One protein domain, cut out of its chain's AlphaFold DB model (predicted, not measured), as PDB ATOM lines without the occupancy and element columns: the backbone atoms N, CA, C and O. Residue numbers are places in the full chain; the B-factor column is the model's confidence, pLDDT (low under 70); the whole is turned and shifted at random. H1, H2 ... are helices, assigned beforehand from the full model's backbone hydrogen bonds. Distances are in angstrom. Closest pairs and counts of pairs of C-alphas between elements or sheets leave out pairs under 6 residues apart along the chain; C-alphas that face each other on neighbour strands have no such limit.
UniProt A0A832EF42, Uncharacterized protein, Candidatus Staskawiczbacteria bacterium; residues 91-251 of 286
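Overview. This is residues 91 to 251 of the 286 residues of an uncharacterized protein of Candidatus Staskawiczbacteria bacterium (UniProt A0A832EF42). What does the model look like? Helices run back and forth in two layers, H2, H4 and H8 in one and H3, H6 and H7 in the other, with H1 at one end on H2 alone and H8 turned steeply away from H4. These six make an up-and-down bundle, each running against the one before it in the chain. What is it made of, and how large is it? The printed part has 161 residues with eight named helices, H1 to H8 in chain order, and no named strand; its class is all helix. It is compact, with a radius of gyration of the C-alphas of 16.8 A, yet elongated, spanning 55 by 35 by 29 A.

Along the chain. Where are the longest helices? H2 is residues 115 to 135, 30.1 A long, beginning at C-alpha 115 (-10.276, -11.780, -87.161), and H3 is residues 142 to 162, 30.0 A. Where are the others? H1 is residues 97 to 111, 21.2 A, with C-alpha 97 at (-23.252, -28.059, -88.355). H4 is residues 168 to 185, 25.6 A; H5 is residues 187 to 190, 5.3 A; H6 is residues 193 to 212, 28.8 A. H7 is residues 217 to 231, 21.6 A, and H8 is residues 235 to 251, 25.4 A, ending at C-alpha 251 (-26.730, 12.901, -70.689).

Arrangement. What touches H2? H2 and H3 form a hairpin at a shallow tilt of 20 degrees, the closest C-alphas, Asn 119 and Leu 156, 5.4 A apart. H4 touches H2 the same way at 10 degrees, C-alphas Ala 131 and Ala 185 being closest at 5.9 A. H1 only just touches H2, with 3 pairs of C-alphas within 8 A, the closest Ala 108 and Gln 118 at 6.2 A. What touches H6, the hub? H6 touches H3, H4, H7 and H8; with H3 the closest C-alphas are Asn 150 and Gly 194, 4.4 A. H7 and H8 form a hairpin at 12 degrees, C-alphas Val 226 and Ala 238 closest at 4.9 A. H5 is close to but not clearly touching H4, H6 and H8. How do the backbones run? Every O i to N i+4 pair is within hydrogen-bond range in H1, H2, H3 and H7, against 13 of 14 in H4, 15 of 16 in H6 and 10 of 13 in H8; H5 is too short for such a pair.

Size, cuts and confidence. How far does it reach? The two C-alphas farthest apart, Leu 95 and Glu 217, are 55.5 A apart. Are there cuts or long links? The printed part has no cut; the link from H2 to H3 is short, and the other links are tight. Where is confidence low? The mean pLDDT of the printed part is 85.5, and residues 163 to 166, 184 to 187 and 247 to 251 are under 70.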
ATOM      1  N   VAL A  91     -27.701 -26.136 -85.403       92.12
ATOM      2  CA  VAL A  91     -26.967 -25.796 -84.174       92.12
ATOM      3  C   VAL A  91     -25.807 -26.766 -83.938       92.12
ATOM      4  O   VAL A  91     -25.827 -27.885 -84.461       92.12
ATOM      5  N   PRO A  92     -24.807 -26.390 -83.119       89.75
ATOM      6  CA  PRO A  92     -23.832 -27.342 -82.597       89.75
ATOM      7  C   PRO A  92     -24.500 -28.615 -82.053       89.75
ATOM      8  O   PRO A  92     -25.449 -28.551 -81.271       89.75
ATOM      9  N   GLY A  93     -24.007 -29.774 -82.492       88.88
ATOM     10  CA  GLY A  93     -24.609 -31.085 -82.216       88.88
ATOM     11  C   GLY A  93     -25.455 -31.652 -83.364       88.88
ATOM     12  O   GLY A  93     -25.747 -32.847 -83.361       88.88
ATOM     13  N   ASP A  94     -25.800 -30.850 -84.374       91.69
ATOM     14  CA  ASP A  94     -26.471 -31.328 -85.588       91.69
ATOM     15  C   ASP A  94     -25.485 -31.873 -86.634       91.69
ATOM     16  O   ASP A  94     -24.356 -31.402 -86.773       91.69
ATOM     17  N   LEU A  95     -25.956 -32.811 -87.465       90.62
ATOM     18  CA  LEU A  95     -25.151 -33.467 -88.504       90.62
ATOM     19  C   LEU A  95     -24.531 -32.488 -89.519       90.62
ATOM     20  O   LEU A  95     -23.401 -32.697 -89.955       90.62
ATOM     21  N   LEU A  96     -25.261 -31.438 -89.916       92.00
ATOM     22  CA  LEU A  96     -24.801 -30.471 -90.928       92.00
ATOM     23  C   LEU A  96     -24.126 -29.229 -90.326       92.00
ATOM     24  O   LEU A  96     -23.733 -28.332 -91.071       92.00
ATOM     25  N   PHE A  97     -23.928 -29.181 -89.006       91.44
ATOM     26  CA  PHE A  97     -23.252 -28.059 -88.355       91.44
ATOM     27  C   PHE A  97     -21.817 -27.807 -88.865       91.44
ATOM     28  O   PHE A  97     -21.464 -26.644 -89.074       91.44
ATOM     29  N   PRO A  98     -20.989 -28.831 -89.171       90.81
ATOM     30  CA  PRO A  98     -19.673 -28.596 -89.768       90.81
ATOM     31  C   PRO A  98     -19.743 -27.831 -91.097       90.81
ATOM     32  O   PRO A  98     -18.859 -27.031 -91.391       90.81
ATOM     33  N   ILE A  99     -20.810 -28.034 -91.881       88.19
ATOM     34  CA  ILE A  99     -21.029 -27.301 -93.134       88.19
ATOM     35  C   ILE A  99     -21.307 -25.826 -92.825       88.19
ATOM     36  O   ILE A  99     -20.660 -24.969 -93.422       88.19
ATOM     37  N   LYS A 100     -22.181 -25.535 -91.848       90.06
ATOM     38  CA  LYS A 100     -22.459 -24.165 -91.374       90.06
ATOM     39  C   LYS A 100     -21.168 -23.452 -90.951       90.06
ATOM     40  O   LYS A 100     -20.903 -22.340 -91.400       90.06
ATOM     41  N   LYS A 101     -20.319 -24.122 -90.161       88.62
ATOM     42  CA  LYS A 101     -19.041 -23.573 -89.675       88.62
ATOM     43  C   LYS A 101     -18.090 -23.210 -90.822       88.62
ATOM     44  O   LYS A 101     -17.514 -22.126 -90.816       88.62
ATOM     45  N   ILE A 102     -17.971 -24.072 -91.837       87.81
ATOM     46  CA  ILE A 102     -17.161 -23.790 -93.037       87.81
ATOM     47  C   ILE A 102     -17.733 -22.600 -93.810       87.81
ATOM     48  O   ILE A 102     -16.974 -21.730 -94.239       87.81
ATOM     49  N   THR A 103     -19.056 -22.545 -93.990       85.81
ATOM     50  CA  THR A 103     -19.684 -21.444 -94.726       85.81
ATOM     51  C   THR A 103     -19.500 -20.108 -94.014       85.81
ATOM     52  O   THR A 103     -19.096 -19.157 -94.672       85.81
ATOM     53  N   GLU A 104     -19.682 -20.054 -92.689       85.94
ATOM     54  CA  GLU A 104     -19.473 -18.846 -91.872       85.94
ATOM     55  C   GLU A 104     -18.016 -18.353 -91.956       85.94
ATOM     56  O   GLU A 104     -17.759 -17.171 -92.198       85.94
ATOM     57  N   GLN A 105     -17.044 -19.265 -91.825       84.19
ATOM     58  CA  GLN A 105     -15.622 -18.927 -91.931       84.19
ATOM     59  C   GLN A 105     -15.238 -18.449 -93.338       84.19
ATOM     60  O   GLN A 105     -14.478 -17.492 -93.482       84.19
ATOM     61  N   SER A 106     -15.775 -19.090 -94.380       83.88
ATOM     62  CA  SER A 106     -15.500 -18.709 -95.767       83.88
ATOM     63  C   SER A 106     -16.106 -17.353 -96.121       83.88
ATOM     64  O   SER A 106     -15.471 -16.593 -96.849       83.88
ATOM     65  N   THR A 107     -17.314 -17.035 -95.643       79.19
ATOM     66  CA  THR A 107     -17.936 -15.729 -95.902       79.19
ATOM     67  C   THR A 107     -17.161 -14.596 -95.243       79.19
ATOM     68  O   THR A 107     -16.906 -13.590 -95.898       79.19
ATOM     69  N   ALA A 108     -16.705 -14.777 -94.000       78.94
ATOM     70  CA  ALA A 108     -15.923 -13.758 -93.298       78.94
ATOM     71  C   ALA A 108     -14.596 -13.456 -94.020       78.94
ATOM     72  O   ALA A 108     -14.255 -12.293 -94.245       78.94
ATOM     73  N   ALA A 109     -13.896 -14.501 -94.480       80.06
ATOM     74  CA  ALA A 109     -12.651 -14.354 -95.235       80.06
ATOM     75  C   ALA A 109     -12.846 -13.634 -96.583       80.06
ATOM     76  O   ALA A 109     -12.002 -12.835 -96.985       80.06
ATOM     77  N   LEU A 110     -13.957 -13.896 -97.283       83.88
ATOM     78  CA  LEU A 110     -14.275 -13.247 -98.561       83.88
ATOM     79  C   LEU A 110     -14.727 -11.792 -98.393       83.88
ATOM     80  O   LEU A 110     -14.444 -10.968 -99.259       83.88
ATOM     81  N   ASN A 111     -15.393 -11.475 -97.283       83.88
ATOM     82  CA  ASN A 111     -15.829 -10.118 -96.956       83.88
ATOM     83  C   ASN A 111     -14.682  -9.227 -96.449       83.88
ATOM     84  O   ASN A 111     -14.877  -8.026 -96.275       83.88
ATOM     85  N   GLY A 112     -13.491  -9.794 -96.217       78.75
ATOM     86  CA  GLY A 112     -12.343  -9.061 -95.680       78.75
ATOM     87  C   GLY A 112     -12.552  -8.590 -94.239       78.75
ATOM     88  O   GLY A 112     -11.976  -7.578 -93.841       78.75
ATOM     89  N   GLU A 113     -13.394  -9.283 -93.468       80.06
ATOM     90  CA  GLU A 113     -13.591  -8.975 -92.052       80.06
ATOM     91  C   GLU A 113     -12.308  -9.234 -91.254       80.06
ATOM     92  O   GLU A 113     -11.543 -10.158 -91.541       80.06
ATOM     93  N   THR A 114     -12.063  -8.412 -90.230       83.25
ATOM     94  CA  THR A 114     -10.958  -8.656 -89.297       83.25
ATOM     95  C   THR A 114     -11.237  -9.908 -88.467       83.25
ATOM     96  O   THR A 114     -12.395 -10.242 -88.198       83.25
ATOM     97  N   ILE A 115     -10.174 -10.576 -88.007       84.31
ATOM     98  CA  ILE A 115     -10.276 -11.780 -87.161       84.31
ATOM     99  C   ILE A 115     -11.127 -11.482 -85.917       84.31
ATOM    100  O   ILE A 115     -11.965 -12.290 -85.517       84.31
ATOM    101  N   LEU A 116     -10.979 -10.283 -85.353       84.69
ATOM    102  CA  LEU A 116     -11.796  -9.793 -84.251       84.69
ATOM    103  C   LEU A 116     -13.301  -9.766 -84.557       84.69
ATOM    104  O   LEU A 116     -14.092 -10.344 -83.810       84.69
ATOM    105  N   LYS A 117     -13.703  -9.098 -85.649       83.88
ATOM    106  CA  LYS A 117     -15.117  -8.952 -86.033       83.88
ATOM    107  C   LYS A 117     -15.737 -10.302 -86.368       83.88
ATOM    108  O   LYS A 117     -16.873 -10.570 -85.973       83.88
ATOM    109  N   GLN A 118     -14.966 -11.175 -87.009       87.88
ATOM    110  CA  GLN A 118     -15.369 -12.547 -87.276       87.88
ATOM    111  C   GLN A 118     -15.622 -13.326 -85.976       87.88
ATOM    112  O   GLN A 118     -16.661 -13.979 -85.841       87.88
ATOM    113  N   ASN A 119     -14.704 -13.259 -85.009       89.00
ATOM    114  CA  ASN A 119     -14.834 -13.975 -83.738       89.00
ATOM    115  C   ASN A 119     -16.015 -13.457 -82.905       89.00
ATOM    116  O   ASN A 119     -16.754 -14.258 -82.334       89.00
ATOM    117  N   LEU A 120     -16.251 -12.141 -82.900       87.69
ATOM    118  CA  LEU A 120     -17.418 -11.536 -82.257       87.69
ATOM    119  C   LEU A 120     -18.732 -11.990 -82.906       87.69
ATOM    120  O   LEU A 120     -19.650 -12.429 -82.215       87.69
ATOM    121  N   THR A 121     -18.810 -11.952 -84.237       87.88
ATOM    122  CA  THR A 121     -19.995 -12.399 -84.984       87.88
ATOM    123  C   THR A 121     -20.266 -13.884 -84.760       87.88
ATOM    124  O   THR A 121     -21.404 -14.290 -84.523       87.88
ATOM    125  N   THR A 122     -19.215 -14.704 -84.758       90.81
ATOM    126  CA  THR A 122     -19.329 -16.142 -84.489       90.81
ATOM    127  C   THR A 122     -19.832 -16.391 -83.069       90.81
ATOM    128  O   THR A 122     -20.772 -17.164 -82.884       90.81
ATOM    129  N   LEU A 123     -19.280 -15.698 -82.066       90.44
ATOM    130  CA  LEU A 123     -19.743 -15.785 -80.680       90.44
ATOM    131  C   LEU A 123     -21.228 -15.406 -80.555       90.44
ATOM    132  O   LEU A 123     -21.998 -16.158 -79.956       90.44
ATOM    133  N   ASN A 124     -21.650 -14.309 -81.193       88.31
ATOM    134  CA  ASN A 124     -23.053 -13.887 -81.232       88.31
ATOM    135  C   ASN A 124     -23.958 -14.984 -81.810       88.31
ATOM    136  O   ASN A 124     -25.012 -15.294 -81.251       88.31
ATOM    137  N   HIS A 125     -23.546 -15.614 -82.914       89.69
ATOM    138  CA  HIS A 125     -24.295 -16.724 -83.496       89.69
ATOM    139  C   HIS A 125     -24.400 -17.918 -82.546       89.69
ATOM    140  O   HIS A 125     -25.479 -18.495 -82.437       89.69
ATOM    141  N   ARG A 126     -23.328 -18.276 -81.829       90.38
ATOM    142  CA  ARG A 126     -23.356 -19.402 -80.880       90.38
ATOM    143  C   ARG A 126     -24.211 -19.122 -79.648       90.38
ATOM    144  O   ARG A 126     -24.924 -20.015 -79.201       90.38
ATOM    145  N   ILE A 127     -24.219 -17.889 -79.149       88.31
ATOM    146  CA  ILE A 127     -25.103 -17.483 -78.048       88.31
ATOM    147  C   ILE A 127     -26.572 -17.510 -78.493       88.31
ATOM    148  O   ILE A 127     -27.429 -18.016 -77.772       88.31
ATOM    149  N   ASN A 128     -26.868 -17.063 -79.715       88.38
ATOM    150  CA  ASN A 128     -28.210 -17.180 -80.289       88.38
ATOM    151  C   ASN A 128     -28.623 -18.643 -80.517       88.38
ATOM    152  O   ASN A 128     -29.767 -19.009 -80.245       88.38
ATOM    153  N   ASP A 129     -27.697 -19.491 -80.977       90.19
ATOM    154  CA  ASP A 129     -27.918 -20.934 -81.076       90.19
ATOM    155  C   ASP A 129     -28.248 -21.520 -79.690       90.19
ATOM    156  O   ASP A 129     -29.147 -22.354 -79.593       90.19
ATOM    157  N   LEU A 130     -27.607 -21.033 -78.616       88.19
ATOM    158  CA  LEU A 130     -27.844 -21.479 -77.240       88.19
ATOM    159  C   LEU A 130     -29.218 -21.048 -76.715       88.19
ATOM    160  O   LEU A 130     -29.976 -21.872 -76.201       88.19
ATOM    161  N   ALA A 131     -29.576 -19.778 -76.911       86.81
ATOM    162  CA  ALA A 131     -30.900 -19.262 -76.575       86.81
ATOM    163  C   ALA A 131     -32.002 -20.041 -77.311       86.81
ATOM    164  O   ALA A 131     -33.034 -20.385 -76.732       86.81
ATOM    165  N   ARG A 132     -31.760 -20.385 -78.581       89.38
ATOM    166  CA  ARG A 132     -32.675 -21.181 -79.399       89.38
ATOM    167  C   ARG A 132     -32.846 -22.603 -78.870       89.38
ATOM    168  O   ARG A 132     -33.986 -23.023 -78.692       89.38
ATOM    169  N   VAL A 133     -31.764 -23.336 -78.590       89.81
ATOM    170  CA  VAL A 133     -31.884 -24.715 -78.066       89.81
ATOM    171  C   VAL A 133     -32.501 -24.744 -76.672       89.81
ATOM    172  O   VAL A 133     -33.257 -25.665 -76.374       89.81
ATOM    173  N   SER A 134     -32.251 -23.718 -75.851       86.31
ATOM    174  CA  SER A 134     -32.892 -23.556 -74.544       86.31
ATOM    175  C   SER A 134     -34.402 -23.345 -74.695       86.31
ATOM    176  O   SER A 134     -35.198 -24.104 -74.141       86.31
ATOM    177  N   LYS A 135     -34.815 -22.397 -75.550       88.38
ATOM    178  CA  LYS A 135     -36.230 -22.109 -75.831       88.38
ATOM    179  C   LYS A 135     -36.975 -23.299 -76.442       88.38
ATOM    180  O   LYS A 135     -38.150 -23.498 -76.148       88.38
ATOM    181  N   ASN A 136     -36.304 -24.083 -77.284       88.62
ATOM    182  CA  ASN A 136     -36.884 -25.256 -77.935       88.62
ATOM    183  C   ASN A 136     -36.885 -26.515 -77.047       88.62
ATOM    184  O   ASN A 136     -37.418 -27.544 -77.461       88.62
ATOM    185  N   GLY A 137     -36.287 -26.469 -75.850       86.50
ATOM    186  CA  GLY A 137     -36.169 -27.632 -74.964       86.50
ATOM    187  C   GLY A 137     -35.208 -28.712 -75.476       86.50
ATOM    188  O   GLY A 137     -35.285 -29.862 -75.046       86.50
ATOM    189  N   GLU A 138     -34.289 -28.370 -76.382       89.31
ATOM    190  CA  GLU A 138     -33.298 -29.278 -76.976       89.31
ATOM    191  C   GLU A 138     -32.100 -29.482 -76.027       89.31
ATOM    192  O   GLU A 138     -30.943 -29.222 -76.366       89.31
ATOM    193  N   THR A 139     -32.372 -29.948 -74.805       87.75
ATOM    194  CA  THR A 139     -31.395 -30.016 -73.703       87.75
ATOM    195  C   THR A 139     -30.164 -30.864 -74.015       87.75
ATOM    196  O   THR A 139     -29.075 -30.565 -73.534       87.75
ATOM    197  N   SER A 140     -30.294 -31.872 -74.881       91.75
ATOM    198  CA  SER A 140     -29.170 -32.697 -75.333       91.75
ATOM    199  C   SER A 140     -28.140 -31.920 -76.156       91.75
ATOM    200  O   SER A 140     -26.994 -32.350 -76.243       91.75
ATOM    201  N   LYS A 141     -28.531 -30.800 -76.779       90.94
ATOM    202  CA  LYS A 141     -27.650 -29.974 -77.618       90.94
ATOM    203  C   LYS A 141     -26.947 -28.874 -76.828       90.94
ATOM    204  O   LYS A 141     -25.866 -28.449 -77.224       90.94
ATOM    205  N   ILE A 142     -27.508 -28.472 -75.685       87.94
ATOM    206  CA  ILE A 142     -26.974 -27.409 -74.820       87.94
ATOM    207  C   ILE A 142     -25.471 -27.581 -74.526       87.94
ATOM    208  O   ILE A 142     -24.743 -26.612 -74.736       87.94
ATOM    209  N   PRO A 143     -24.951 -28.766 -74.133       89.56
ATOM    210  CA  PRO A 143     -23.521 -28.918 -73.851       89.56
ATOM    211  C   PRO A 143     -22.627 -28.658 -75.071       89.56
ATOM    212  O   PRO A 143     -21.564 -28.056 -74.942       89.56
ATOM    213  N   PHE A 144     -23.066 -29.069 -76.264       91.50
ATOM    214  CA  PHE A 144     -22.320 -28.852 -77.506       91.50
ATOM    215  C   PHE A 144     -22.293 -27.373 -77.881       91.50
ATOM    216  O   PHE A 144     -21.243 -26.845 -78.247       91.50
ATOM    217  N   VAL A 145     -23.433 -26.687 -77.747       90.50
ATOM    218  CA  VAL A 145     -23.498 -25.246 -78.005       90.50
ATOM    219  C   VAL A 145     -22.665 -24.473 -76.984       90.50
ATOM    220  O   VAL A 145     -21.926 -23.572 -77.366       90.50
ATOM    221  N   MET A 146     -22.711 -24.865 -75.710       88.81
ATOM    222  CA  MET A 146     -21.915 -24.253 -74.645       88.81
ATOM    223  C   MET A 146     -20.405 -24.409 -74.883       88.81
ATOM    224  O   MET A 146     -19.652 -23.465 -74.654       88.81
ATOM    225  N   SER A 147     -19.958 -25.564 -75.391       91.50
ATOM    226  CA  SER A 147     -18.557 -25.767 -75.791       91.50
ATOM    227  C   SER A 147     -18.139 -24.788 -76.886       91.50
ATOM    228  O   SER A 147     -17.109 -24.131 -76.763       91.50
ATOM    229  N   GLU A 148     -18.963 -24.624 -77.924       92.00
ATOM    230  CA  GLU A 148     -18.683 -23.670 -79.002       92.00
ATOM    231  C   GLU A 148     -18.716 -22.218 -78.499       92.00
ATOM    232  O   GLU A 148     -17.872 -21.423 -78.906       92.00
ATOM    233  N   VAL A 149     -19.628 -21.848 -77.592       91.19
ATOM    234  CA  VAL A 149     -19.609 -20.516 -76.958       91.19
ATOM    235  C   VAL A 149     -18.291 -20.298 -76.211       91.19
ATOM    236  O   VAL A 149     -17.630 -19.285 -76.427       91.19
ATOM    237  N   ASN A 150     -17.870 -21.265 -75.396       90.75
ATOM    238  CA  ASN A 150     -16.626 -21.203 -74.630       90.75
ATOM    239  C   ASN A 150     -15.383 -21.072 -75.530       90.75
ATOM    240  O   ASN A 150     -14.508 -20.241 -75.271       90.75
ATOM    241  N   GLU A 151     -15.309 -21.866 -76.599       92.44
ATOM    242  CA  GLU A 151     -14.212 -21.825 -77.570       92.44
ATOM    243  C   GLU A 151     -14.145 -20.477 -78.295       92.44
ATOM    244  O   GLU A 151     -13.079 -19.863 -78.356       92.44
ATOM    245  N   ASN A 152     -15.278 -19.979 -78.797       91.94
ATOM    246  CA  ASN A 152     -15.314 -18.717 -79.538       91.94
ATOM    247  C   ASN A 152     -15.083 -17.504 -78.622       91.94
ATOM    248  O   ASN A 152     -14.406 -16.560 -79.026       91.94
ATOM    249  N   ALA A 153     -15.557 -17.543 -77.373       92.12
ATOM    250  CA  ALA A 153     -15.258 -16.514 -76.378       92.12
ATOM    251  C   ALA A 153     -13.756 -16.462 -76.055       92.12
ATOM    252  O   ALA A 153     -13.154 -15.387 -76.047       92.12
ATOM    253  N   SER A 154     -13.129 -17.629 -75.878       92.31
ATOM    254  CA  SER A 154     -11.683 -17.733 -75.649       92.31
ATOM    255  C   SER A 154     -10.882 -17.237 -76.857       92.31
ATOM    256  O   SER A 154      -9.927 -16.480 -76.695       92.31
ATOM    257  N   ALA A 155     -11.295 -17.599 -78.075       91.69
ATOM    258  CA  ALA A 155     -10.658 -17.143 -79.309       91.69
ATOM    259  C   ALA A 155     -10.760 -15.619 -79.491       91.69
ATOM    260  O   ALA A 155      -9.787 -14.975 -79.896       91.69
ATOM    261  N   LEU A 156     -11.908 -15.024 -79.150       90.75
ATOM    262  CA  LEU A 156     -12.077 -13.572 -79.153       90.75
ATOM    263  C   LEU A 156     -11.164 -12.906 -78.115       90.75
ATOM    264  O   LEU A 156     -10.477 -11.941 -78.442       90.75
ATOM    265  N   ALA A 157     -11.081 -13.460 -76.902       90.88
ATOM    266  CA  ALA A 157     -10.189 -12.965 -75.854       90.88
ATOM    267  C   ALA A 157      -8.708 -13.036 -76.265       90.88
ATOM    268  O   ALA A 157      -7.937 -12.110 -76.019       90.88
ATOM    269  N   GLU A 158      -8.292 -14.115 -76.928       90.00
ATOM    270  CA  GLU A 158      -6.943 -14.213 -77.484       90.00
ATOM    271  C   GLU A 158      -6.690 -13.202 -78.600       90.00
ATOM    272  O   GLU A 158      -5.602 -12.629 -78.663       90.00
ATOM    273  N   SER A 159      -7.672 -12.985 -79.476       87.50
ATOM    274  CA  SER A 159      -7.562 -12.022 -80.576       87.50
ATOM    275  C   SER A 159      -7.392 -10.605 -80.036       87.50
ATOM    276  O   SER A 159      -6.496  -9.894 -80.475       87.50
ATOM    277  N   LEU A 160      -8.154 -10.257 -78.994       87.25
ATOM    278  CA  LEU A 160      -8.027  -8.997 -78.260       87.25
ATOM    279  C   LEU A 160      -6.615  -8.782 -77.701       87.25
ATOM    280  O   LEU A 160      -6.046  -7.704 -77.847       87.25
ATOM    281  N   LYS A 161      -6.018  -9.824 -77.110       85.06
ATOM    282  CA  LYS A 161      -4.651  -9.759 -76.567       85.06
ATOM    283  C   LYS A 161      -3.582  -9.660 -77.656       85.06
ATOM    284  O   LYS A 161      -2.594  -8.953 -77.480       85.06
ATOM    285  N   LYS A 162      -3.743 -10.404 -78.755       79.94
ATOM    286  CA  LYS A 162      -2.750 -10.515 -79.837       79.94
ATOM    287  C   LYS A 162      -2.729  -9.297 -80.748       79.94
ATOM    288  O   LYS A 162      -1.650  -8.874 -81.149       79.94
ATOM    289  N   GLU A 163      -3.893  -8.746 -81.076       68.00
ATOM    290  CA  GLU A 163      -3.993  -7.617 -82.003       68.00
ATOM    291  C   GLU A 163      -3.546  -6.284 -81.384       68.00
ATOM    292  O   GLU A 163      -3.573  -5.276 -82.082       68.00
ATOM    293  N   LEU A 164      -3.067  -6.262 -80.124       57.78
ATOM    294  CA  LEU A 164      -2.647  -5.029 -79.440       57.78
ATOM    295  C   LEU A 164      -3.714  -3.949 -79.630       57.78
ATOM    296  O   LEU A 164      -3.388  -2.811 -79.966       57.78
ATOM    297  N   ILE A 165      -4.993  -4.325 -79.491       58.50
ATOM    298  CA  ILE A 165      -6.104  -3.406 -79.728       58.50
ATOM    299  C   ILE A 165      -5.990  -2.316 -78.680       58.50
ATOM    300  O   ILE A 165      -6.355  -2.470 -77.522       58.50
ATOM    301  N   THR A 166      -5.369  -1.233 -79.119       58.31
ATOM    302  CA  THR A 166      -5.159  -0.005 -78.369       58.31
ATOM    303  C   THR A 166      -6.229   1.003 -78.735       58.31
ATOM    304  O   THR A 166      -6.229   2.079 -78.159       58.31
ATOM    305  N   ASP A 167      -7.104   0.664 -79.690       71.88
ATOM    306  CA  ASP A 167      -8.250   1.472 -80.066       71.88
ATOM    307  C   ASP A 167      -9.389   1.260 -79.054       71.88
ATOM    308  O   ASP A 167     -10.039   0.204 -79.070       71.88
ATOM    309  N   PRO A 168      -9.659   2.244 -78.180       75.81
ATOM    310  CA  PRO A 168     -10.682   2.122 -77.147       75.81
ATOM    311  C   PRO A 168     -12.088   1.974 -77.741       75.81
ATOM    312  O   PRO A 168     -12.957   1.361 -77.122       75.81
ATOM    313  N   ALA A 169     -12.316   2.476 -78.964       80.88
ATOM    314  CA  ALA A 169     -13.611   2.392 -79.633       80.88
ATOM    315  C   ALA A 169     -13.998   0.941 -79.952       80.88
ATOM    316  O   ALA A 169     -15.118   0.518 -79.658       80.88
ATOM    317  N   THR A 170     -13.058   0.155 -80.479       80.88
ATOM    318  CA  THR A 170     -13.271  -1.266 -80.785       80.88
ATOM    319  C   THR A 170     -13.538  -2.094 -79.518       80.88
ATOM    320  O   THR A 170     -14.425  -2.952 -79.499       80.88
ATOM    321  N   ILE A 171     -12.810  -1.821 -78.429       84.31
ATOM    322  CA  ILE A 171     -13.038  -2.473 -77.128       84.31
ATOM    323  C   ILE A 171     -14.424  -2.125 -76.580       84.31
ATOM    324  O   ILE A 171     -15.127  -3.002 -76.074       84.31
ATOM    325  N   ASN A 172     -14.845  -0.868 -76.721       85.31
ATOM    326  CA  ASN A 172     -16.162  -0.424 -76.289       85.31
ATOM    327  C   ASN A 172     -17.296  -1.065 -77.110       85.31
ATOM    328  O   ASN A 172     -18.302  -1.489 -76.545       85.31
ATOM    329  N   GLU A 173     -17.129  -1.217 -78.428       84.94
ATOM    330  CA  GLU A 173     -18.092  -1.937 -79.277       84.94
ATOM    331  C   GLU A 173     -18.271  -3.389 -78.804       84.94
ATOM    332  O   GLU A 173     -19.395  -3.885 -78.681       84.94
ATOM    333  N   ILE A 174     -17.171  -4.072 -78.475       86.25
ATOM    334  CA  ILE A 174     -17.216  -5.431 -77.923       86.25
ATOM    335  C   ILE A 174     -17.902  -5.443 -76.557       86.25
ATOM    336  O   ILE A 174     -18.752  -6.300 -76.320       86.25
ATOM    337  N   ALA A 175     -17.583  -4.495 -75.676       86.88
ATOM    338  CA  ALA A 175     -18.201  -4.376 -74.358       86.88
ATOM    339  C   ALA A 175     -19.729  -4.215 -74.445       86.88
ATOM    340  O   ALA A 175     -20.470  -4.931 -73.764       86.88
ATOM    341  N   ILE A 176     -20.208  -3.332 -75.326       86.38
ATOM    342  CA  ILE A 176     -21.641  -3.118 -75.569       86.38
ATOM    343  C   ILE A 176     -22.290  -4.404 -76.081       86.38
ATOM    344  O   ILE A 176     -23.306  -4.843 -75.534       86.38
ATOM    345  N   ASN A 177     -21.686  -5.052 -77.080       84.25
ATOM    346  CA  ASN A 177     -22.199  -6.311 -77.611       84.25
ATOM    347  C   ASN A 177     -22.263  -7.391 -76.517       84.25
ATOM    348  O   ASN A 177     -23.295  -8.041 -76.359       84.25
ATOM    349  N   LEU A 178     -21.239  -7.520 -75.671       84.88
ATOM    350  CA  LEU A 178     -21.235  -8.466 -74.550       84.88
ATOM    351  C   LEU A 178     -22.326  -8.192 -73.510       84.88
ATOM    352  O   LEU A 178     -22.908  -9.142 -72.980       84.88
ATOM    353  N   LYS A 179     -22.646  -6.922 -73.235       83.62
ATOM    354  CA  LYS A 179     -23.770  -6.553 -72.361       83.62
ATOM    355  C   LYS A 179     -25.108  -7.002 -72.955       83.62
ATOM    356  O   LYS A 179     -25.939  -7.584 -72.250       83.62
ATOM    357  N   THR A 180     -25.311  -6.780 -74.257       77.06
ATOM    358  CA  THR A 180     -26.540  -7.229 -74.939       77.06
ATOM    359  C   THR A 180     -26.666  -8.751 -74.942       77.06
ATOM    360  O   THR A 180     -27.750  -9.276 -74.702       77.06
ATOM    361  N   LEU A 181     -25.554  -9.466 -75.117       72.81
ATOM    362  CA  LEU A 181     -25.518 -10.925 -75.114       72.81
ATOM    363  C   LEU A 181     -25.864 -11.528 -73.752       72.81
ATOM    364  O   LEU A 181     -26.671 -12.453 -73.688       72.81
ATOM    365  N   ALA A 182     -25.299 -10.993 -72.667       72.94
ATOM    366  CA  ALA A 182     -25.592 -11.460 -71.311       72.94
ATOM    367  C   ALA A 182     -27.094 -11.381 -70.987       72.94
ATOM    368  O   ALA A 182     -27.661 -12.296 -70.394       72.94
ATOM    369  N   SER A 183     -27.752 -10.323 -71.470       71.81
ATOM    370  CA  SER A 183     -29.190 -10.095 -71.275       71.81
ATOM    371  C   SER A 183     -30.066 -11.154 -71.957       71.81
ATOM    372  O   SER A 183     -31.181 -11.416 -71.515       71.81
ATOM    373  N   VAL A 184     -29.580 -11.764 -73.045       68.12
ATOM    374  CA  VAL A 184     -30.314 -12.781 -73.818       68.12
ATOM    375  C   VAL A 184     -30.122 -14.181 -73.239       68.12
ATOM    376  O   VAL A 184     -30.983 -15.045 -73.400       68.12
ATOM    377  N   ALA A 185     -28.982 -14.420 -72.598       66.31
ATOM    378  CA  ALA A 185     -28.449 -15.762 -72.464       66.31
ATOM    379  C   ALA A 185     -28.391 -16.268 -71.003       66.31
ATOM    380  O   ALA A 185     -28.366 -17.478 -70.781       66.31
ATOM    381  N   GLY A 186     -28.502 -15.370 -70.018       67.75
ATOM    382  CA  GLY A 186     -28.664 -15.715 -68.601       67.75
ATOM    383  C   GLY A 186     -27.353 -15.942 -67.839       67.75
ATOM    384  O   GLY A 186     -26.262 -15.910 -68.404       67.75
ATOM    385  N   GLU A 187     -27.477 -16.155 -66.527       66.62
ATOM    386  CA  GLU A 187     -26.373 -16.150 -65.549       66.62
ATOM    387  C   GLU A 187     -25.390 -17.326 -65.728       66.62
ATOM    388  O   GLU A 187     -24.179 -17.146 -65.618       66.62
ATOM    389  N   ASP A 188     -25.880 -18.500 -66.150       70.75
ATOM    390  CA  ASP A 188     -25.064 -19.706 -66.394       70.75
ATOM    391  C   ASP A 188     -23.971 -19.509 -67.461       70.75
ATOM    392  O   ASP A 188     -22.956 -20.210 -67.477       70.75
ATOM    393  N   LEU A 189     -24.166 -18.557 -68.375       74.94
ATOM    394  CA  LEU A 189     -23.182 -18.221 -69.403       74.94
ATOM    395  C   LEU A 189     -22.104 -17.268 -68.919       74.94
ATOM    396  O   LEU A 189     -20.988 -17.312 -69.431       74.94
ATOM    397  N   ILE A 190     -22.428 -16.414 -67.952       74.75
ATOM    398  CA  ILE A 190     -21.490 -15.440 -67.394       74.75
ATOM    399  C   ILE A 190     -20.382 -16.174 -66.627       74.75
ATOM    400  O   ILE A 190     -19.209 -15.816 -66.735       74.75
ATOM    401  N   GLU A 191     -20.744 -17.262 -65.946       78.19
ATOM    402  CA  GLU A 191     -19.823 -18.111 -65.182       78.19
ATOM    403  C   GLU A 191     -19.034 -19.116 -66.042       78.19
ATOM    404  O   GLU A 191     -18.141 -19.814 -65.553       78.19
ATOM    405  N   ASN A 192     -19.315 -19.201 -67.346       84.56
ATOM    406  CA  ASN A 192     -18.560 -20.069 -68.244       84.56
ATOM    407  C   ASN A 192     -17.097 -19.600 -68.363       84.56
ATOM    408  O   ASN A 192     -16.828 -18.414 -68.542       84.56
ATOM    409  N   SER A 193     -16.134 -20.531 -68.340       86.19
ATOM    410  CA  SER A 193     -14.698 -20.213 -68.329       86.19
ATOM    411  C   SER A 193     -14.250 -19.280 -69.460       86.19
ATOM    412  O   SER A 193     -13.486 -18.349 -69.218       86.19
ATOM    413  N   GLY A 194     -14.725 -19.502 -70.684       87.06
ATOM    414  CA  GLY A 194     -14.337 -18.730 -71.861       87.06
ATOM    415  C   GLY A 194     -14.948 -17.336 -71.837       87.06
ATOM    416  O   GLY A 194     -14.260 -16.356 -72.122       87.06
ATOM    417  N   MET A 195     -16.209 -17.232 -71.409       89.38
ATOM    418  CA  MET A 195     -16.868 -15.944 -71.188       89.38
ATOM    419  C   MET A 195     -16.192 -15.162 -70.065       89.38
ATOM    420  O   MET A 195     -15.882 -13.990 -70.251       89.38
ATOM    421  N   LYS A 196     -15.861 -15.807 -68.942       90.81
ATOM    422  CA  LYS A 196     -15.126 -15.191 -67.831       90.81
ATOM    423  C   LYS A 196     -13.772 -14.639 -68.286       90.81
ATOM    424  O   LYS A 196     -13.420 -13.515 -67.932       90.81
ATOM    425  N   VAL A 197     -13.028 -15.383 -69.111       92.44
ATOM    426  CA  VAL A 197     -11.752 -14.926 -69.697       92.44
ATOM    427  C   VAL A 197     -11.953 -13.738 -70.641       92.44
ATOM    428  O   VAL A 197     -11.150 -12.801 -70.623       92.44
ATOM    429  N   LEU A 198     -13.010 -13.755 -71.452       91.56
ATOM    430  CA  LEU A 198     -13.348 -12.652 -72.345       91.56
ATOM    431  C   LEU A 198     -13.734 -11.389 -71.568       91.56
ATOM    432  O   LEU A 198     -13.130 -10.344 -71.800       91.56
ATOM    433  N   TYR A 199     -14.652 -11.492 -70.601       92.19
ATOM    434  CA  TYR A 199     -15.030 -10.385 -69.720       92.19
ATOM    435  C   TYR A 199     -13.815  -9.809 -69.004       92.19
ATOM    436  O   TYR A 199     -13.598  -8.602 -69.054       92.19
ATOM    437  N   LYS A 200     -12.975 -10.670 -68.417       93.81
ATOM    438  CA  LYS A 200     -11.716 -10.253 -67.796       93.81
ATOM    439  C   LYS A 200     -10.859  -9.431 -68.755       93.81
ATOM    440  O   LYS A 200     -10.415  -8.352 -68.392       93.81
ATOM    441  N   THR A 201     -10.646  -9.932 -69.970       92.62
ATOM    442  CA  THR A 201      -9.777  -9.288 -70.967       92.62
ATOM    443  C   THR A 201     -10.318  -7.918 -71.389       92.62
ATOM    444  O   THR A 201      -9.551  -6.968 -71.523       92.62
ATOM    445  N   VAL A 202     -11.635  -7.798 -71.573       91.94
ATOM    446  CA  VAL A 202     -12.283  -6.528 -71.937       91.94
ATOM    447  C   VAL A 202     -12.200  -5.524 -70.787       91.94
ATOM    448  O   VAL A 202     -11.791  -4.387 -71.010       91.94
ATOM    449  N   VAL A 203     -12.514  -5.944 -69.558       93.81
ATOM    450  CA  VAL A 203     -12.438  -5.078 -68.368       93.81
ATOM    451  C   VAL A 203     -11.006  -4.624 -68.106       93.81
ATOM    452  O   VAL A 203     -10.779  -3.444 -67.873       93.81
ATOM    453  N   GLU A 204     -10.029  -5.528 -68.192       92.94
ATOM    454  CA  GLU A 204      -8.608  -5.204 -68.037       92.94
ATOM    455  C   GLU A 204      -8.169  -4.128 -69.041       92.94
ATOM    456  O   GLU A 204      -7.498  -3.164 -68.672       92.94
ATOM    457  N   SER A 205      -8.615  -4.244 -70.295       89.94
ATOM    458  CA  SER A 205      -8.347  -3.240 -71.324       89.94
ATOM    459  C   SER A 205      -9.001  -1.890 -71.019       89.94
ATOM    460  O   SER A 205      -8.373  -0.859 -71.243       89.94
ATOM    461  N   GLN A 206     -10.241  -1.874 -70.521       90.06
ATOM    462  CA  GLN A 206     -10.945  -0.633 -70.183       90.06
ATOM    463  C   GLN A 206     -10.359   0.054 -68.945       90.06
ATOM    464  O   GLN A 206     -10.197   1.270 -68.949       90.06
ATOM    465  N   ILE A 207      -9.963  -0.709 -67.921       91.81
ATOM    466  CA  ILE A 207      -9.234  -0.175 -66.762       91.81
ATOM    467  C   ILE A 207      -7.940   0.495 -67.235       91.81
ATOM    468  O   ILE A 207      -7.681   1.642 -66.879       91.81
ATOM    469  N   ALA A 208      -7.158  -0.188 -68.075       90.44
ATOM    470  CA  ALA A 208      -5.897   0.345 -68.582       90.44
ATOM    471  C   ALA A 208      -6.072   1.612 -69.440       90.44
ATOM    472  O   ALA A 208      -5.158   2.435 -69.504       90.44
ATOM    473  N   ASP A 209      -7.210   1.765 -70.120       87.75
ATOM    474  CA  ASP A 209      -7.558   2.971 -70.879       87.75
ATOM    475  C   ASP A 209      -7.964   4.131 -69.956       87.75
ATOM    476  O   ASP A 209      -7.445   5.245 -70.078       87.75
ATOM    477  N   MET A 210      -8.806   3.854 -68.955       88.44
ATOM    478  CA  MET A 210      -9.208   4.835 -67.943       88.44
ATOM    479  C   MET A 210      -8.008   5.351 -67.136       88.44
ATOM    480  O   MET A 210      -7.905   6.547 -66.899       88.44
ATOM    481  N   GLU A 211      -7.057   4.486 -66.769       89.25
ATOM    482  CA  GLU A 211      -5.840   4.872 -66.034       89.25
ATOM    483  C   GLU A 211      -4.904   5.801 -66.818       89.25
ATOM    484  O   GLU A 211      -4.136   6.556 -66.222       89.25
ATOM    485  N   LYS A 212      -4.938   5.733 -68.151       89.00
ATOM    486  CA  LYS A 212      -4.134   6.598 -69.030       89.00
ATOM    487  C   LYS A 212      -4.838   7.908 -69.366       89.00
ATOM    488  O   LYS A 212      -4.199   8.824 -69.885       89.00
ATOM    489  N   SER A 213      -6.137   7.981 -69.104       84.88
ATOM    490  CA  SER A 213      -6.993   9.103 -69.464       84.88
ATOM    491  C   SER A 213      -7.095  10.117 -68.326       84.88
ATOM    492  O   SER A 213      -6.833   9.821 -67.162       84.88
ATOM    493  N   THR A 214      -7.475  11.352 -68.658       88.00
ATOM    494  CA  THR A 214      -7.828  12.345 -67.634       88.00
ATOM    495  C   THR A 214      -9.262  12.083 -67.198       88.00
ATOM    496  O   THR A 214     -10.169  12.198 -68.017       88.00
ATOM    497  N   LEU A 215      -9.448  11.705 -65.932       88.88
ATOM    498  CA  LEU A 215     -10.745  11.297 -65.399       88.88
ATOM    499  C   LEU A 215     -11.419  12.409 -64.588       88.88
ATOM    500  O   LEU A 215     -10.750  13.175 -63.894       88.88
ATOM    501  N   THR A 216     -12.750  12.457 -64.630       89.38
ATOM    502  CA  THR A 216     -13.569  13.266 -63.714       89.38
ATOM    503  C   THR A 216     -13.627  12.628 -62.322       89.38
ATOM    504  O   THR A 216     -13.388  11.432 -62.166       89.38
ATOM    505  N   GLU A 217     -13.983  13.390 -61.281       87.50
ATOM    506  CA  GLU A 217     -14.099  12.851 -59.909       87.50
ATOM    507  C   GLU A 217     -15.050  11.646 -59.834       87.50
ATOM    508  O   GLU A 217     -14.765  10.659 -59.157       87.50
ATOM    509  N   LYS A 218     -16.153  11.681 -60.594       87.31
ATOM    510  CA  LYS A 218     -17.093  10.557 -60.696       87.31
ATOM    511  C   LYS A 218     -16.455   9.344 -61.374       87.31
ATOM    512  O   LYS A 218     -16.625   8.226 -60.895       87.31
ATOM    513  N   GLN A 219     -15.710   9.553 -62.460       87.56
ATOM    514  CA  GLN A 219     -15.006   8.480 -63.164       87.56
ATOM    515  C   GLN A 219     -13.890   7.858 -62.314       87.56
ATOM    516  O   GLN A 219     -13.656   6.659 -62.428       87.56
ATOM    517  N   ILE A 220     -13.239   8.633 -61.441       90.88
ATOM    518  CA  ILE A 220     -12.253   8.118 -60.478       90.88
ATOM    519  C   ILE A 220     -12.925   7.153 -59.497       90.88
ATOM    520  O   ILE A 220     -12.446   6.035 -59.326       90.88
ATOM    521  N   VAL A 221     -14.066   7.542 -58.914       92.75
ATOM    522  CA  VAL A 221     -14.831   6.666 -58.007       92.75
ATOM    523  C   VAL A 221     -15.279   5.388 -58.724       92.75
ATOM    524  O   VAL A 221     -15.120   4.292 -58.187       92.75
ATOM    525  N   ILE A 222     -15.774   5.512 -59.961       93.06
ATOM    526  CA  ILE A 222     -16.140   4.356 -60.793       93.06
ATOM    527  C   ILE A 222     -14.923   3.457 -61.031       93.06
ATOM    528  O   ILE A 222     -15.025   2.247 -60.862       93.06
ATOM    529  N   LEU A 223     -13.764   4.021 -61.387       93.19
ATOM    530  CA  LEU A 223     -12.544   3.251 -61.632       93.19
ATOM    531  C   LEU A 223     -12.095   2.475 -60.384       93.19
ATOM    532  O   LEU A 223     -11.687   1.319 -60.499       93.19
ATOM    533  N   GLU A 224     -12.172   3.080 -59.200       94.94
ATOM    534  CA  GLU A 224     -11.838   2.406 -57.940       94.94
ATOM    535  C   GLU A 224     -12.779   1.228 -57.651       94.94
ATOM    536  O   GLU A 224     -12.321   0.131 -57.317       94.94
ATOM    537  N   GLU A 225     -14.087   1.413 -57.835       94.62
ATOM    538  CA  GLU A 225     -15.073   0.350 -57.632       94.62
ATOM    539  C   GLU A 225     -14.924  -0.778 -58.666       94.62
ATOM    540  O   GLU A 225     -14.963  -1.960 -58.318       94.62
ATOM    541  N   VAL A 226     -14.655  -0.429 -59.925       95.81
ATOM    542  CA  VAL A 226     -14.359  -1.378 -61.005       95.81
ATOM    543  C   VAL A 226     -13.121  -2.216 -60.685       95.81
ATOM    544  O   VAL A 226     -13.156  -3.436 -60.858       95.81
ATOM    545  N   LYS A 227     -12.040  -1.606 -60.181       96.31
ATOM    546  CA  LYS A 227     -10.827  -2.333 -59.766       96.31
ATOM    547  C   LYS A 227     -11.114  -3.318 -58.641       96.31
ATOM    548  O   LYS A 227     -10.673  -4.461 -58.708       96.31
ATOM    549  N   LYS A 228     -11.913  -2.913 -57.653       96.94
ATOM    550  CA  LYS A 228     -12.345  -3.809 -56.576       96.94
ATOM    551  C   LYS A 228     -13.155  -4.994 -57.116       96.94
ATOM    552  O   LYS A 228     -12.875  -6.136 -56.765       96.94
ATOM    553  N   LEU A 229     -14.122  -4.750 -58.003       96.38
ATOM    554  CA  LEU A 229     -14.897  -5.818 -58.647       96.38
ATOM    555  C   LEU A 229     -14.009  -6.749 -59.485       96.38
ATOM    556  O   LEU A 229     -14.240  -7.956 -59.510       96.38
ATOM    557  N   TYR A 230     -12.984  -6.204 -60.141       95.12
ATOM    558  CA  TYR A 230     -12.002  -6.979 -60.893       95.12
ATOM    559  C   TYR A 230     -11.172  -7.900 -59.984       95.12
ATOM    560  O   TYR A 230     -10.988  -9.071 -60.313       95.12
ATOM    561  N   GLU A 231     -10.719  -7.408 -58.827       96.00
ATOM    562  CA  GLU A 231     -10.012  -8.209 -57.813       96.00
ATOM    563  C   GLU A 231     -10.899  -9.299 -57.195       96.00
ATOM    564  O   GLU A 231     -10.426 -10.397 -56.910       96.00
ATOM    565  N   GLU A 232     -12.197  -9.032 -57.048       95.94
ATOM    566  CA  GLU A 232     -13.206 -10.012 -56.623       95.94
ATOM    567  C   GLU A 232     -13.604 -11.006 -57.737       95.94
ATOM    568  O   GLU A 232     -14.509 -11.817 -57.546       95.94
ATOM    569  N   GLU A 233     -12.956 -10.947 -58.907       93.38
ATOM    570  CA  GLU A 233     -13.262 -11.719 -60.122       93.38
ATOM    571  C   GLU A 233     -14.684 -11.524 -60.686       93.38
ATOM    572  O   GLU A 233     -15.145 -12.310 -61.520       93.38
ATOM    573  N   LYS A 234     -15.379 -10.452 -60.289       92.81
ATOM    574  CA  LYS A 234     -16.731 -10.088 -60.744       92.81
ATOM    575  C   LYS A 234     -16.678  -9.264 -62.031       92.81
ATOM    576  O   LYS A 234     -17.145  -8.126 -62.090       92.81
ATOM    577  N   TYR A 235     -16.094  -9.840 -63.081       93.19
ATOM    578  CA  TYR A 235     -15.797  -9.117 -64.323       93.19
ATOM    579  C   TYR A 235     -17.044  -8.608 -65.058       93.19
ATOM    580  O   TYR A 235     -17.009  -7.526 -65.632       93.19
ATOM    581  N   TYR A 236     -18.155  -9.349 -65.030       90.50
ATOM    582  CA  TYR A 236     -19.407  -8.887 -65.636       90.50
ATOM    583  C   TYR A 236     -19.928  -7.613 -64.958       90.50
ATOM    584  O   TYR A 236     -20.186  -6.619 -65.632       90.50
ATOM    585  N   ASN A 237     -19.993  -7.612 -63.624       91.88
ATOM    586  CA  ASN A 237     -20.434  -6.454 -62.846       91.88
ATOM    587  C   ASN A 237     -19.488  -5.263 -63.049       91.88
ATOM    588  O   ASN A 237     -19.943  -4.130 -63.171       91.88
ATOM    589  N   ALA A 238     -18.176  -5.518 -63.118       93.75
ATOM    590  CA  ALA A 238     -17.185  -4.491 -63.425       93.75
ATOM    591  C   ALA A 238     -17.450  -3.855 -64.801       93.75
ATOM    592  O   ALA A 238     -17.498  -2.634 -64.914       93.75
ATOM    593  N   LEU A 239     -17.691  -4.675 -65.831       92.44
ATOM    594  CA  LEU A 239     -18.015  -4.202 -67.177       92.44
ATOM    595  C   LEU A 239     -19.313  -3.385 -67.205       92.44
ATOM    596  O   LEU A 239     -19.380  -2.334 -67.839       92.44
ATOM    597  N   GLU A 240     -20.350  -3.861 -66.518       90.88
ATOM    598  CA  GLU A 240     -21.628  -3.162 -66.434       90.88
ATOM    599  C   GLU A 240     -21.476  -1.781 -65.783       90.88
ATOM    600  O   GLU A 240     -22.034  -0.799 -66.285       90.88
ATOM    601  N   LEU A 241     -20.683  -1.692 -64.713       92.44
ATOM    602  CA  LEU A 241     -20.415  -0.442 -64.013       92.44
ATOM    603  C   LEU A 241     -19.670   0.566 -64.901       92.44
ATOM    604  O   LEU A 241     -20.070   1.731 -64.942       92.44
ATOM    605  N   ILE A 242     -18.666   0.122 -65.670       90.44
ATOM    606  CA  ILE A 242     -17.953   0.972 -66.644       90.44
ATOM    607  C   ILE A 242     -18.938   1.544 -67.672       90.44
ATOM    608  O   ILE A 242     -19.022   2.759 -67.849       90.44
ATOM    609  N   LEU A 243     -19.733   0.680 -68.310       89.50
ATOM    610  CA  LEU A 243     -20.651   1.078 -69.382       89.50
ATOM    611  C   LEU A 243     -21.756   2.028 -68.895       89.50
ATOM    612  O   LEU A 243     -22.133   2.976 -69.592       89.50
ATOM    613  N   ASN A 244     -22.286   1.791 -67.693       87.50
ATOM    614  CA  ASN A 244     -23.302   2.655 -67.092       87.50
ATOM    615  C   ASN A 244     -22.701   3.998 -66.641       87.50
ATOM    616  O   ASN A 244     -23.337   5.040 -66.800       87.50
ATOM    617  N   GLY A 245     -21.466   3.982 -66.131       78.88
ATOM    618  CA  GLY A 245     -20.705   5.173 -65.765       78.88
ATOM    619  C   GLY A 245     -20.454   6.110 -66.947       78.88
ATOM    620  O   GLY A 245     -20.680   7.311 -66.832       78.88
ATOM    621  N   GLN A 246     -20.090   5.552 -68.104       70.12
ATOM    622  CA  GLN A 246     -19.852   6.299 -69.346       70.12
ATOM    623  C   GLN A 246     -21.143   6.874 -69.964       70.12
ATOM    624  O   GLN A 246     -21.140   7.963 -70.537       70.12
ATOM    625  N   SER A 247     -22.272   6.168 -69.837       58.47
ATOM    626  CA  SER A 247     -23.559   6.580 -70.429       58.47
ATOM    627  C   SER A 247     -24.206   7.772 -69.706       58.47
ATOM    628  O   SER A 247     -24.886   8.589 -70.325       58.47
ATOM    629  N   ASN A 248     -23.977   7.905 -68.396       51.78
ATOM    630  CA  ASN A 248     -24.551   8.976 -67.574       51.78
ATOM    631  C   ASN A 248     -23.839  10.333 -67.735       51.78
ATOM    632  O   ASN A 248     -24.312  11.344 -67.213       51.78
ATOM    633  N   GLU A 249     -22.721  10.379 -68.457       50.22
ATOM    634  CA  GLU A 249     -21.966  11.606 -68.732       50.22
ATOM    635  C   GLU A 249     -22.425  12.262 -70.044       50.22
ATOM    636  O   GLU A 249     -22.657  13.467 -70.064       50.22
ATOM    637  N   GLN A 250     -22.756  11.473 -71.078       45.84
ATOM    638  CA  GLN A 250     -23.357  11.991 -72.322       45.84
ATOM    639  C   GLN A 250     -24.719  12.670 -72.098       45.84
ATOM    640  O   GLN A 250     -25.112  13.560 -72.849       45.84
ATOM    641  N   ILE A 251     -25.456  12.269 -71.060       46.09
ATOM    642  CA  ILE A 251     -26.730  12.901 -70.689       46.09
ATOM    643  C   ILE A 251     -26.489  14.202 -69.908       46.09
ATOM    644  O   ILE A 251     -27.256  15.152 -70.044       46.09
TER     645      ILE A 251